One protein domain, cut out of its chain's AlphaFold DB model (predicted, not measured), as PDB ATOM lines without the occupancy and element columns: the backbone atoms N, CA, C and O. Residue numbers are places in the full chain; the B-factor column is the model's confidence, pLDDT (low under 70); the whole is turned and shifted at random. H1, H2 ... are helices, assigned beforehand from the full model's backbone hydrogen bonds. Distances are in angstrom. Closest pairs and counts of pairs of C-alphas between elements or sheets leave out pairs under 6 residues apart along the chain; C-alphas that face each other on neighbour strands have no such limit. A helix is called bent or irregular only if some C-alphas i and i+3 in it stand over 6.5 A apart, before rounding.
ATOM      1  N   ILE A 120     173.521 303.227 268.211       90.62
ATOM      2  CA  ILE A 120     172.490 302.623 269.067       90.62
ATOM      3  C   ILE A 120     171.159 303.350 268.857       90.62
ATOM      4  O   ILE A 120     170.141 302.712 268.584       90.62
ATOM      5  N   MET A 121     171.187 304.682 268.911       92.81
ATOM      6  CA  MET A 121     170.005 305.523 268.729       92.81
ATOM      7  C   MET A 121     169.447 305.423 267.305       92.81
ATOM      8  O   MET A 121     168.241 305.333 267.122       92.81
ATOM      9  N   MET A 122     170.301 305.338 266.287       89.50
ATOM     10  CA  MET A 122     169.901 305.113 264.899       89.50
ATOM     11  C   MET A 122     169.131 303.809 264.726       89.50
ATOM     12  O   MET A 122     168.065 303.814 264.115       89.50
ATOM     13  N   THR A 123     169.645 302.699 265.272       89.75
ATOM     14  CA  THR A 123     168.932 301.418 265.234       89.75
ATOM     15  C   THR A 123     167.580 301.549 265.933       89.75
ATOM     16  O   THR A 123     166.570 301.129 265.378       89.75
ATOM     17  N   PHE A 124     167.539 302.181 267.107       93.44
ATOM     18  CA  PHE A 124     166.305 302.386 267.862       93.44
ATOM     19  C   PHE A 124     165.268 303.233 267.104       93.44
ATOM     20  O   PHE A 124     164.121 302.810 266.957       93.44
ATOM     21  N   VAL A 125     165.669 304.386 266.564       93.12
ATOM     22  CA  VAL A 125     164.812 305.285 265.771       93.12
ATOM     23  C   VAL A 125     164.325 304.595 264.501       93.12
ATOM     24  O   VAL A 125     163.160 304.747 264.142       93.12
ATOM     25  N   TYR A 126     165.180 303.805 263.844       89.50
ATOM     26  CA  TYR A 126     164.796 303.008 262.680       89.50
ATOM     27  C   TYR A 126     163.646 302.059 263.032       89.50
ATOM     28  O   TYR A 126     162.601 302.117 262.387       89.50
ATOM     29  N   GLU A 127     163.780 301.249 264.088       89.69
ATOM     30  CA  GLU A 127     162.699 300.341 264.503       89.69
ATOM     31  C   GLU A 127     161.437 301.100 264.937       89.69
ATOM     32  O   GLU A 127     160.333 300.737 264.525       89.69
ATOM     33  N   CYS A 128     161.586 302.188 265.704       91.38
ATOM     34  CA  CYS A 128     160.458 303.021 266.120       91.38
ATOM     35  C   CYS A 128     159.670 303.530 264.914       91.38
ATOM     36  O   CYS A 128     158.444 303.420 264.879       91.38
ATOM     37  N   TYR A 129     160.376 304.055 263.911       86.56
ATOM     38  CA  TYR A 129     159.776 304.594 262.699       86.56
ATOM     39  C   TYR A 129     158.954 303.536 261.954       86.56
ATOM     40  O   TYR A 129     157.851 303.836 261.500       86.56
ATOM     41  N   TYR A 130     159.431 302.292 261.856       81.19
ATOM     42  CA  TYR A 130     158.654 301.214 261.234       81.19
ATOM     43  C   TYR A 130     157.402 300.851 262.030       81.19
ATOM     44  O   TYR A 130     156.337 300.670 261.441       81.19
ATOM     45  N   ILE A 131     157.507 300.777 263.357       85.75
ATOM     46  CA  ILE A 131     156.382 300.419 264.227       85.75
ATOM     47  C   ILE A 131     155.261 301.463 264.113       85.75
ATOM     48  O   ILE A 131     154.114 301.111 263.842       85.75
ATOM     49  N   ILE A 132     155.582 302.756 264.226       85.75
ATOM     50  CA  ILE A 132     154.573 303.834 264.215       85.75
ATOM     51  C   ILE A 132     153.989 304.140 262.829       85.75
ATOM     52  O   ILE A 132     152.968 304.827 262.716       85.75
ATOM     53  N   ASN A 133     154.654 303.703 261.757       79.00
ATOM     54  CA  ASN A 133     154.168 303.849 260.381       79.00
ATOM     55  C   ASN A 133     153.475 302.582 259.856       79.00
ATOM     56  O   ASN A 133     153.013 302.572 258.717       79.00
ATOM     57  N   GLY A 134     153.329 301.560 260.705       67.12
ATOM     58  CA  GLY A 134     152.650 300.315 260.386       67.12
ATOM     59  C   GLY A 134     153.617 299.268 259.845       67.12
ATOM     60  O   GLY A 134     154.079 299.331 258.707       67.12
ATOM     61  N   THR A 135     153.866 298.248 260.659       54.31
ATOM     62  CA  THR A 135     154.523 297.006 260.257       54.31
ATOM     63  C   THR A 135     153.606 296.197 259.348       54.31
ATOM     64  O   THR A 135     152.878 295.315 259.786       54.31
ATOM     65  N   ASP A 136     153.666 296.475 258.059       45.59
ATOM     66  CA  ASP A 136     153.566 295.424 257.062       45.59
ATOM     67  C   ASP A 136     154.631 295.749 256.029       45.59
ATOM     68  O   ASP A 136     154.413 296.509 255.090       45.59
ATOM     69  N   SER A 137     155.802 295.135 256.166       43.72
ATOM     70  CA  SER A 137     156.826 295.117 255.117       43.72
ATOM     71  C   SER A 137     156.314 294.517 253.788       43.72
ATOM     72  O   SER A 137     157.040 294.506 252.797       43.72
ATOM     73  N   LYS A 138     155.050 294.055 253.744       39.94
ATOM     74  CA  LYS A 138     154.282 293.631 252.563       39.94
ATOM     75  C   LYS A 138     153.197 294.617 252.091       39.94
ATOM     76  O   LYS A 138     152.654 294.416 251.003       39.94
ATOM     77  N   LYS A 139     152.867 295.685 252.828       40.53
ATOM     78  CA  LYS A 139     151.964 296.736 252.328       40.53
ATOM     79  C   LYS A 139     152.757 297.644 251.395       40.53
ATOM     80  O   LYS A 139     153.522 298.501 251.828       40.53
ATOM     81  N   LYS A 140     152.565 297.441 250.088       35.53
ATOM     82  CA  LYS A 140     152.947 298.390 249.034       35.53
ATOM     83  C   LYS A 140     152.581 299.815 249.483       35.53
ATOM     84  O   LYS A 140     151.397 300.127 249.555       35.53
ATOM     85  N   GLY A 141     153.573 300.657 249.784       42.38
ATOM     86  CA  GLY A 141     153.360 302.095 249.998       42.38
ATOM     87  C   GLY A 141     154.056 302.741 251.198       42.38
ATOM     88  O   GLY A 141     154.185 303.961 251.192       42.38
ATOM     89  N   VAL A 142     154.550 301.988 252.193       46.72
ATOM     90  CA  VAL A 142     155.353 302.593 253.276       46.72
ATOM     91  C   VAL A 142     156.791 302.720 252.784       46.72
ATOM     92  O   VAL A 142     157.509 301.728 252.670       46.72
ATOM     93  N   SER A 143     157.209 303.933 252.420       54.19
ATOM     94  CA  SER A 143     158.590 304.181 252.008       54.19
ATOM     95  C   SER A 143     159.534 303.905 253.176       54.19
ATOM     96  O   SER A 143     159.322 304.447 254.265       54.19
ATOM     97  N   ASN A 144     160.583 303.109 252.940       59.19
ATOM     98  CA  ASN A 144     161.673 302.931 253.900       59.19
ATOM     99  C   ASN A 144     162.142 304.304 254.416       59.19
ATOM    100  O   ASN A 144     162.200 305.249 253.614       59.19
ATOM    101  N   PRO A 145     162.494 304.434 255.711       64.56
ATOM    102  CA  PRO A 145     163.184 305.623 256.174       64.56
ATOM    103  C   PRO A 145     164.406 305.838 255.280       64.56
ATOM    104  O   PRO A 145     165.142 304.903 254.959       64.56
ATOM    105  N   LYS A 146     164.604 307.074 254.826       72.69
ATOM    106  CA  LYS A 146     165.667 307.418 253.868       72.69
ATOM    107  C   LYS A 146     167.046 307.540 254.538       72.69
ATOM    108  O   LYS A 146     167.958 308.117 253.954       72.69
ATOM    109  N   PHE A 147     167.196 306.971 255.735       72.56
ATOM    110  CA  PHE A 147     168.454 306.781 256.445       72.56
ATOM    111  C   PHE A 147     168.663 305.285 256.732       72.56
ATOM    112  O   PHE A 147     167.715 304.517 256.907       72.56
ATOM    113  N   LYS A 148     169.923 304.848 256.747       69.94
ATOM    114  CA  LYS A 148     170.302 303.438 256.958       69.94
ATOM    115  C   LYS A 148     170.202 303.020 258.434       69.94
ATOM    116  O   LYS A 148     170.405 303.822 259.339       69.94
ATOM    117  N   ARG A 149     169.946 301.733 258.678       64.88
ATOM    118  CA  ARG A 149     169.816 301.154 260.028       64.88
ATOM    119  C   ARG A 149     171.140 301.070 260.803       64.88
ATOM    120  O   ARG A 149     171.143 301.232 262.021       64.88
ATOM    121  N   GLU A 150     172.248 300.797 260.108       62.69
ATOM    122  CA  GLU A 150     173.571 300.562 260.701       62.69
ATOM    123  C   GLU A 150     174.693 301.154 259.833       62.69
ATOM    124  O   GLU A 150     174.608 301.141 258.607       62.69
ATOM    125  N   GLY A 151     175.765 301.623 260.484       54.56
ATOM    126  CA  GLY A 151     177.056 301.905 259.848       54.56
ATOM    127  C   GLY A 151     177.403 303.387 259.693       54.56
ATOM    128  O   GLY A 151     177.004 304.024 258.720       54.56
ATOM    129  N   TRP A 152     178.261 303.881 260.597       41.59
ATOM    130  CA  TRP A 152     178.940 305.186 260.512       41.59
ATOM    131  C   TRP A 152     179.672 305.392 259.177       41.59
ATOM    132  O   TRP A 152     179.682 306.495 258.653       41.59
ATOM    133  N   SER A 153     180.245 304.324 258.611       44.09
ATOM    134  CA  SER A 153     180.979 304.334 257.337       44.09
ATOM    135  C   SER A 153     180.084 304.377 256.095       44.09
ATOM    136  O   SER A 153     180.582 304.331 254.978       44.09
ATOM    137  N   THR A 154     178.760 304.388 256.268       46.78
ATOM    138  CA  THR A 154     177.812 304.404 255.145       46.78
ATOM    139  C   THR A 154     176.854 305.589 255.182       46.78
ATOM    140  O   THR A 154     176.075 305.728 254.239       46.78
ATOM    141  N   GLN A 155     176.914 306.405 256.242       55.56
ATOM    142  CA  GLN A 155     176.101 307.602 256.433       55.56
ATOM    143  C   GLN A 155     176.985 308.841 256.513       55.56
ATOM    144  O   GLN A 155     177.400 309.274 257.588       55.56
ATOM    145  N   GLU A 156     177.305 309.388 255.350       62.16
ATOM    146  CA  GLU A 156     178.305 310.453 255.209       62.16
ATOM    147  C   GLU A 156     177.682 311.779 254.759       62.16
ATOM    148  O   GLU A 156     178.399 312.714 254.405       62.16
ATOM    149  N   THR A 157     176.347 311.877 254.751       73.44
ATOM    150  CA  THR A 157     175.653 312.987 254.092       73.44
ATOM    151  C   THR A 157     174.714 313.765 255.013       73.44
ATOM    152  O   THR A 157     173.988 313.202 255.833       73.44
ATOM    153  N   ASP A 158     174.657 315.082 254.785       83.25
ATOM    154  CA  ASP A 158     173.671 316.006 255.374       83.25
ATOM    155  C   ASP A 158     172.230 315.501 255.181       83.25
ATOM    156  O   ASP A 158     171.387 315.631 256.061       83.25
ATOM    157  N   LYS A 159     171.955 314.839 254.050       85.19
ATOM    158  CA  LYS A 159     170.634 314.291 253.740       85.19
ATOM    159  C   LYS A 159     170.224 313.164 254.690       85.19
ATOM    160  O   LYS A 159     169.122 313.202 255.220       85.19
ATOM    161  N   GLU A 160     171.077 312.163 254.902       83.12
ATOM    162  CA  GLU A 160     170.753 311.039 255.799       83.12
ATOM    163  C   GLU A 160     170.581 311.512 257.242       83.12
ATOM    164  O   GLU A 160     169.657 311.082 257.931       83.12
ATOM    165  N   TYR A 161     171.419 312.459 257.662       88.19
ATOM    166  CA  TYR A 161     171.290 313.119 258.953       88.19
ATOM    167  C   TYR A 161     169.940 313.832 259.107       88.19
ATOM    168  O   TYR A 161     169.245 313.630 260.100       88.19
ATOM    169  N   GLN A 162     169.524 314.616 258.110       89.06
ATOM    170  CA  GLN A 162     168.224 315.290 258.132       89.06
ATOM    171  C   GLN A 162     167.060 314.298 258.199       89.06
ATOM    172  O   GLN A 162     166.126 314.507 258.969       89.06
ATOM    173  N   GLU A 163     167.120 313.200 257.445       88.62
ATOM    174  CA  GLU A 163     166.091 312.152 257.467       88.62
ATOM    175  C   GLU A 163     166.009 311.459 258.839       88.62
ATOM    176  O   GLU A 163     164.911 311.175 259.320       88.62
ATOM    177  N   PHE A 164     167.142 311.262 259.519       90.88
ATOM    178  CA  PHE A 164     167.173 310.776 260.901       90.88
ATOM    179  C   PHE A 164     166.502 311.760 261.878       90.88
ATOM    180  O   PHE A 164     165.639 311.356 262.661       90.88
ATOM    181  N   GLN A 165     166.807 313.062 261.792       93.38
ATOM    182  CA  GLN A 165     166.162 314.077 262.643       93.38
ATOM    183  C   GLN A 165     164.658 314.214 262.352       93.38
ATOM    184  O   GLN A 165     163.859 314.427 263.266       93.38
ATOM    185  N   ILE A 166     164.247 314.068 261.088       92.00
ATOM    186  CA  ILE A 166     162.832 314.034 260.686       92.00
ATOM    187  C   ILE A 166     162.132 312.820 261.300       92.00
ATOM    188  O   ILE A 166     161.022 312.956 261.815       92.00
ATOM    189  N   ALA A 167     162.769 311.647 261.294       92.38
ATOM    190  CA  ALA A 167     162.204 310.448 261.902       92.38
ATOM    191  C   ALA A 167     161.991 310.614 263.414       92.38
ATOM    192  O   ALA A 167     160.921 310.262 263.908       92.38
ATOM    193  N   ILE A 168     162.942 311.223 264.131       94.81
ATOM    194  CA  ILE A 168     162.780 311.560 265.556       94.81
ATOM    195  C   ILE A 168     161.578 312.481 265.768       94.81
ATOM    196  O   ILE A 168     160.710 312.181 266.588       94.81
ATOM    197  N   LYS A 169     161.480 313.569 264.996       94.06
ATOM    198  CA  LYS A 169     160.352 314.512 265.082       94.06
ATOM    199  C   LYS A 169     159.011 313.818 264.827       94.06
ATOM    200  O   LYS A 169     158.058 314.053 265.563       94.06
ATOM    201  N   ASN A 170     158.957 312.908 263.855       92.06
ATOM    202  CA  ASN A 170     157.765 312.112 263.565       92.06
ATOM    203  C   ASN A 170     157.370 311.204 264.743       92.06
ATOM    204  O   ASN A 170     156.191 311.134 265.083       92.06
ATOM    205  N   ILE A 171     158.341 310.540 265.385       93.00
ATOM    206  CA  ILE A 171     158.093 309.707 266.573       93.00
ATOM    207  C   ILE A 171     157.531 310.565 267.709       93.00
ATOM    208  O   ILE A 171     156.489 310.218 268.266       93.00
ATOM    209  N   ILE A 172     158.180 311.694 268.012       95.00
ATOM    210  CA  ILE A 172     157.748 312.644 269.048       95.00
ATOM    211  C   ILE A 172     156.304 313.095 268.810       95.00
ATOM    212  O   ILE A 172     155.496 313.077 269.738       95.00
ATOM    213  N   GLU A 173     155.973 313.474 267.574       92.94
ATOM    214  CA  GLU A 173     154.643 313.957 267.199       92.94
ATOM    215  C   GLU A 173     153.587 312.849 267.304       92.94
ATOM    216  O   GLU A 173     152.569 313.021 267.978       92.94
ATOM    217  N   LYS A 174     153.836 311.679 266.703       90.56
ATOM    218  CA  LYS A 174     152.879 310.562 266.704       90.56
ATOM    219  C   LYS A 174     152.617 309.997 268.095       90.56
ATOM    220  O   LYS A 174     151.493 309.583 268.371       90.56
ATOM    221  N   LYS A 175     153.638 309.977 268.953       92.31
ATOM    222  CA  LYS A 175     153.534 309.526 270.347       92.31
ATOM    223  C   LYS A 175     153.206 310.652 271.323       92.31
ATOM    224  O   LYS A 175     153.087 310.399 272.509       92.31
ATOM    225  N   LYS A 176     152.999 311.882 270.833       93.94
ATOM    226  CA  LYS A 176     152.602 313.052 271.635       93.94
ATOM    227  C   LYS A 176     153.493 313.269 272.866       93.94
ATOM    228  O   LYS A 176     153.008 313.662 273.921       93.94
ATOM    229  N   LEU A 177     154.798 313.046 272.713       94.12
ATOM    230  CA  LEU A 177     155.738 313.024 273.839       94.12
ATOM    231  C   LEU A 177     155.974 314.404 274.467       94.12
ATOM    232  O   LEU A 177     156.405 314.488 275.610       94.12
ATOM    233  N   GLY A 178     155.727 315.489 273.724       94.69
ATOM    234  CA  GLY A 178     155.898 316.855 274.235       94.69
ATOM    235  C   GLY A 178     157.352 317.254 274.516       94.69
ATOM    236  O   GLY A 178     157.579 318.180 275.287       94.69
ATOM    237  N   ILE A 179     158.320 316.573 273.897       95.44
ATOM    238  CA  ILE A 179     159.764 316.793 274.069       95.44
ATOM    239  C   ILE A 179     160.428 317.239 272.763       95.44
ATOM    240  O   ILE A 179     159.890 317.045 271.674       95.44
ATOM    241  N   SER A 180     161.620 317.816 272.859       95.62
ATOM    242  CA  SER A 180     162.480 318.168 271.725       95.62
ATOM    243  C   SER A 180     163.400 317.011 271.289       95.62
ATOM    244  O   SER A 180     163.550 316.032 272.023       95.62
ATOM    245  N   PRO A 181     164.052 317.082 270.108       96.19
ATOM    246  CA  PRO A 181     164.963 316.025 269.654       96.19
ATOM    247  C   PRO A 181     166.135 315.758 270.611       96.19
ATOM    248  O   PRO A 181     166.478 314.604 270.853       96.19
ATOM    249  N   ILE A 182     166.724 316.796 271.207       95.81
ATOM    250  CA  ILE A 182     167.794 316.621 272.199       95.81
ATOM    251  C   ILE A 182     167.295 315.905 273.467       95.81
ATOM    252  O   ILE A 182     167.994 315.062 274.023       95.81
ATOM    253  N   GLU A 183     166.062 316.182 273.899       96.06
ATOM    254  CA  GLU A 183     165.418 315.511 275.037       96.06
ATOM    255  C   GLU A 183     164.994 314.078 274.711       96.06
ATOM    256  O   GLU A 183     165.039 313.215 275.584       96.06
ATOM    257  N   PHE A 184     164.638 313.798 273.455       96.75
ATOM    258  CA  PHE A 184     164.371 312.440 272.984       96.75
ATOM    259  C   PHE A 184     165.577 311.528 273.218       96.75
ATOM    260  O   PHE A 184     165.417 310.413 273.715       96.75
ATOM    261  N   ASP A 185     166.786 312.011 272.921       95.56
ATOM    262  CA  ASP A 185     168.005 311.248 273.182       95.56
ATOM    263  C   ASP A 185     168.166 310.943 274.680       95.56
ATOM    264  O   ASP A 185     168.428 309.799 275.040       95.56
ATOM    265  N   TYR A 186     167.913 311.908 275.570       94.69
ATOM    266  CA  TYR A 186     167.920 311.668 277.019       94.69
ATOM    267  C   TYR A 186     166.873 310.649 277.472       94.69
ATOM    268  O   TYR A 186     167.197 309.754 278.252       94.69
ATOM    269  N   LEU A 187     165.638 310.771 276.985       95.06
ATOM    270  CA  LEU A 187     164.524 309.922 277.398       95.06
ATOM    271  C   LEU A 187     164.708 308.463 276.958       95.06
ATOM    272  O   LEU A 187     164.343 307.542 277.689       95.06
ATOM    273  N   PHE A 188     165.262 308.245 275.763       96.06
ATOM    274  CA  PHE A 188     165.326 306.919 275.153       96.06
ATOM    275  C   PHE A 188     166.715 306.284 275.140       96.06
ATOM    276  O   PHE A 188     166.806 305.127 274.747       96.06
ATOM    277  N   TRP A 189     167.790 306.954 275.570       95.06
ATOM    278  CA  TRP A 189     169.146 306.387 275.492       95.06
ATOM    279  C   TRP A 189     169.279 305.019 276.172       95.06
ATOM    280  O   TRP A 189     169.792 304.069 275.574       95.06
ATOM    281  N   ASP A 190     168.802 304.894 277.411       93.81
ATOM    282  CA  ASP A 190     168.885 303.633 278.153       93.81
ATOM    283  C   ASP A 190     167.979 302.565 277.539       93.81
ATOM    284  O   ASP A 190     168.434 301.455 277.258       93.81
ATOM    285  N   LYS A 191     166.753 302.950 277.172       94.81
ATOM    286  CA  LYS A 191     165.803 302.082 276.467       94.81
ATOM    287  C   LYS A 191     166.359 301.577 275.129       94.81
ATOM    288  O   LYS A 191     166.181 300.414 274.782       94.81
ATOM    289  N   ALA A 192     167.070 302.423 274.387       94.75
ATOM    290  CA  ALA A 192     167.708 302.087 273.119       94.75
ATOM    291  C   ALA A 192     168.871 301.102 273.308       94.75
ATOM    292  O   ALA A 192     169.029 300.175 272.508       94.75
ATOM    293  N   LYS A 193     169.662 301.254 274.380       94.00
ATOM    294  CA  LYS A 193     170.711 300.285 274.738       94.00
ATOM    295  C   LYS A 193     170.117 298.927 275.096       94.00
ATOM    296  O   LYS A 193     170.579 297.927 274.558       94.00
ATOM    297  N   GLU A 194     169.086 298.890 275.934       93.94
ATOM    298  CA  GLU A 194     168.390 297.655 276.337       93.94
ATOM    299  C   GLU A 194     167.643 296.983 275.176       93.94
ATOM    300  O   GLU A 194     167.528 295.757 275.112       93.94
ATOM    301  N   ALA A 195     167.153 297.785 274.228       93.06
ATOM    302  CA  ALA A 195     166.578 297.286 272.990       93.06
ATOM    303  C   ALA A 195     167.641 296.634 272.102       93.06
ATOM    304  O   ALA A 195     167.326 295.691 271.382       93.06
ATOM    305  N   LYS A 196     168.885 297.126 272.117       92.69
ATOM    306  CA  LYS A 196     169.968 296.587 271.287       92.69
ATOM    307  C   LYS A 196     170.662 295.389 271.925       92.69
ATOM    308  O   LYS A 196     170.933 294.421 271.219       92.69
ATOM    309  N   TYR A 197     170.934 295.444 273.222       93.56
ATOM    310  CA  TYR A 197     171.697 294.434 273.947       93.56
ATOM    311  C   TYR A 197     170.852 293.771 275.035       93.56
ATOM    312  O   TYR A 197     170.001 294.406 275.655       93.56
ATOM    313  N   ASP A 198     171.062 292.479 275.260       90.00
ATOM    314  CA  ASP A 198     170.472 291.767 276.389       90.00
ATOM    315  C   ASP A 198     171.208 292.058 277.710       90.00
ATOM    316  O   ASP A 198     172.168 292.831 277.759       90.00
ATOM    317  N   SER A 199     170.743 291.452 278.804       88.25
ATOM    318  CA  SER A 199     171.344 291.613 280.135       88.25
ATOM    319  C   SER A 199     172.777 291.081 280.235       88.25
ATOM    320  O   SER A 199     173.485 291.430 281.173       88.25
ATOM    321  N   GLU A 200     173.206 290.243 279.289       90.25
ATOM    322  CA  GLU A 200     174.575 289.732 279.185       90.25
ATOM    323  C   GLU A 200     175.441 290.596 278.248       90.25
ATOM    324  O   GLU A 200     176.615 290.297 278.033       90.25
ATOM    325  N   GLY A 201     174.879 291.670 277.680       88.69
ATOM    326  CA  GLY A 201     175.552 292.551 276.730       88.69
ATOM    327  C   GLY A 201     175.638 291.993 275.308       88.69
ATOM    328  O   GLY A 201     176.338 292.572 274.473       88.69
ATOM    329  N   LYS A 202     174.945 290.890 274.993       92.00
ATOM    330  CA  LYS A 202     174.900 290.331 273.635       92.00
ATOM    331  C   LYS A 202     173.871 291.074 272.801       92.00
ATOM    332  O   LYS A 202     172.805 291.448 273.283       92.00
ATOM    333  N   GLU A 203     174.185 291.299 271.529       92.62
ATOM    334  CA  GLU A 203     173.250 291.961 270.624       92.62
ATOM    335  C   GLU A 203     172.018 291.076 270.375       92.62
ATOM    336  O   GLU A 203     172.133 289.926 269.947       92.62
ATOM    337  N   ARG A 204     170.830 291.627 270.635       91.50
ATOM    338  CA  ARG A 204     169.542 290.948 270.443       91.50
ATOM    339  C   ARG A 204     169.249 290.729 268.967       91.50
ATOM    340  O   ARG A 204     169.572 291.581 268.133       91.50
ATOM    341  N   ARG A 205     168.526 289.656 268.638       89.69
ATOM    342  CA  ARG A 205     168.042 289.430 267.264       89.69
ATOM    343  C   ARG A 205     167.018 290.494 266.875       89.69
ATOM    344  O   ARG A 205     166.293 291.012 267.720       89.69
ATOM    345  N   GLN A 206     166.927 290.825 265.587       85.44
ATOM    346  CA  GLN A 206     166.043 291.895 265.107       85.44
ATOM    347  C   GLN A 206     164.581 291.733 265.555       85.44
ATOM    348  O   GLN A 206     163.954 292.722 265.924       85.44
ATOM    349  N   ASP A 207     164.039 290.517 265.536       86.06
ATOM    350  CA  ASP A 207     162.666 290.235 265.961       86.06
ATOM    351  C   ASP A 207     162.442 290.524 267.453       86.06
ATOM    352  O   ASP A 207     161.390 291.034 267.837       86.06
ATOM    353  N   GLU A 208     163.440 290.253 268.292       89.56
ATOM    354  CA  GLU A 208     163.420 290.582 269.722       89.56
ATOM    355  C   GLU A 208     163.505 292.092 269.942       89.56
ATOM    356  O   GLU A 208     162.750 292.631 270.753       89.56
ATOM    357  N   ARG A 209     164.362 292.784 269.177       90.31
ATOM    358  CA  ARG A 209     164.475 294.250 269.231       90.31
ATOM    359  C   ARG A 209     163.153 294.917 268.891       90.31
ATOM    360  O   ARG A 209     162.688 295.753 269.653       90.31
ATOM    361  N   ILE A 210     162.520 294.514 267.788       89.62
ATOM    362  CA  ILE A 210     161.230 295.070 267.351       89.62
ATOM    363  C   ILE A 210     160.164 294.881 268.436       89.62
ATOM    364  O   ILE A 210     159.451 295.829 268.754       89.62
ATOM    365  N   LYS A 211     160.079 293.692 269.048       90.19
ATOM    366  CA  LYS A 211     159.141 293.433 270.154       90.19
ATOM    367  C   LYS A 211     159.411 294.333 271.361       90.19
ATOM    368  O   LYS A 211     158.468 294.863 271.943       90.19
ATOM    369  N   TYR A 212     160.679 294.519 271.725       92.31
ATOM    370  CA  TYR A 212     161.066 295.385 272.840       92.31
ATOM    371  C   TYR A 212     160.731 296.855 272.566       92.31
ATOM    372  O   TYR A 212     160.129 297.524 273.402       92.31
ATOM    373  N   VAL A 213     161.058 297.349 271.368       92.81
ATOM    374  CA  VAL A 213     160.756 298.723 270.945       92.81
ATOM    375  C   VAL A 213     159.248 298.963 270.884       92.81
ATOM    376  O   VAL A 213     158.793 300.009 271.334       92.81
ATOM    377  N   ALA A 214     158.459 298.002 270.392       91.56
ATOM    378  CA  ALA A 214     157.001 298.113 270.383       91.56
ATOM    379  C   ALA A 214     156.448 298.288 271.802       91.56
ATOM    380  O   ALA A 214     155.692 299.222 272.047       91.56
ATOM    381  N   LYS A 215     156.923 297.473 272.754       93.06
ATOM    382  CA  LYS A 215     156.557 297.606 274.170       93.06
ATOM    383  C   LYS A 215     156.910 298.988 274.732       93.06
ATOM    384  O   LYS A 215     156.062 299.612 275.355       93.06
ATOM    385  N   ILE A 216     158.126 299.486 274.482       92.62
ATOM    386  CA  ILE A 216     158.538 300.835 274.914       92.62
ATOM    387  C   ILE A 216     157.576 301.897 274.382       92.62
ATOM    388  O   ILE A 216     157.199 302.808 275.109       92.62
ATOM    389  N   LEU A 217     157.217 301.794 273.104       89.44
ATOM    390  CA  LEU A 217     156.354 302.758 272.442       89.44
ATOM    391  C   LEU A 217     154.904 302.700 272.926       89.44
ATOM    392  O   LEU A 217     154.204 303.692 272.761       89.44
ATOM    393  N   ASP A 218     154.433 301.576 273.459       88.81
ATOM    394  CA  ASP A 218     153.088 301.454 274.037       88.81
ATOM    395  C   ASP A 218     153.010 302.031 275.461       88.81
ATOM    396  O   ASP A 218     151.932 302.394 275.925       88.81
ATOM    397  N   GLU A 219     154.151 302.141 276.145       88.00
ATOM    398  CA  GLU A 219     154.284 302.744 277.479       88.00
ATOM    399  C   GLU A 219     154.475 304.273 277.447       88.00
ATOM    400  O   GLU A 219     154.507 304.905 278.505       88.00
ATOM    401  N   CYS A 220     154.650 304.860 276.258       83.12
ATOM    402  CA  CYS A 220     154.875 306.291 276.036       83.12
ATOM    403  C   CYS A 220     153.673 306.940 275.347       83.12
ATOM    404  O   CYS A 220     153.246 308.004 275.842       83.12
TER     405      CYS A 220
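What this domain is: This is residues 120 to 220 of the 220 residues of an uncharacterized protein of Lachnospiraceae bacterium KH1T2 (UniProt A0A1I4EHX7). The longest helix, H2, and the last one, H4, pack on opposite sides of H1, which runs through the middle of a small knot of crossed helices, while the kinked helix H3 crosses the start of H1 and reaches from H2 to H4. On the side of H1 away from H3, the long link of residues 133 to 157 loops round from the end of H1 to the start of H2, and its residues 136 to 141 stick out. The printed part has 101 residues with four named helices, in the order H1, H2, H3, H4, and no named strand; the class is all helix. The whole is compact, with a radius of gyration of the C-alphas of 13.3 A, and rounded, with spans of 35 by 32 by 31 A.

Where its parts are: H2, residues 158 to 174, is 24.3 A long from first to last C-alpha and begins with C-alpha 158 at (173.671, 316.006, 255.374). H1, residues 120 to 132, measures 18.6 A, with C-alpha 120 at (172.490, 302.623, 269.067). H3, residues 181 to 196, measures 20.1 A; it is irregular, with C-alphas 187 and 190 7.7 A apart, and has a kink of 55 degrees near residue 188. H4, residues 206 to 218, measures 18.4 A and ends with C-alpha 218 at (153.088, 301.454, 274.037).

How they stand to each other: H1 and H3 are the hub, touching three helices each. H2 touches H1 at a steep tilt of 52 degrees, the same way; the closest C-alphas, of Ala 167 and Tyr 129, are 6.4 A apart. H2 with residues 165 to 172 alone touches residues 181 to 184 of H3, about perpendicular at 89 degrees; the closest C-alphas, of Ile 168 and Pro 181, are 6.4 A apart. H1 touches H3 with residues 120 to 124 alone, about perpendicular at 86 degrees; the closest C-alphas, of Phe 124 and Ala 192, are 5.4 A apart. H4 touches H1 the same way at 69 degrees, only just a steep tilt and not about perpendicular; the closest C-alphas, of Ile 210 and Glu 127, are 6.2 A apart. H3 and H4 form a helical hairpin, touching at a steep tilt of 44 degrees, opposite ways; H3 touches H4 with residues 191 to 196 alone, and the closest C-alphas, of Ala 195 and Arg 209, are 5.3 A apart. H2 and H4 are apart. Every O i to N i+4 pair is within hydrogen-bond range in H1, H2 and H4, and 9 of 12 are in H3.

The domain as a whole: The C-alphas farthest apart, of Gly 141 and Glu 200, are 38.1 A apart. The printed part has no cut and ends at Cys 220, the chain's last residue. The link from H1 to H2, 25 residues, is long; those from H2 to H3 and from H3 to H4 are short. Residues 136 to 141 stand free. The mean pLDDT of the printed part is 82.5, and residues 134 to 145 and 148 to 156 are under 70.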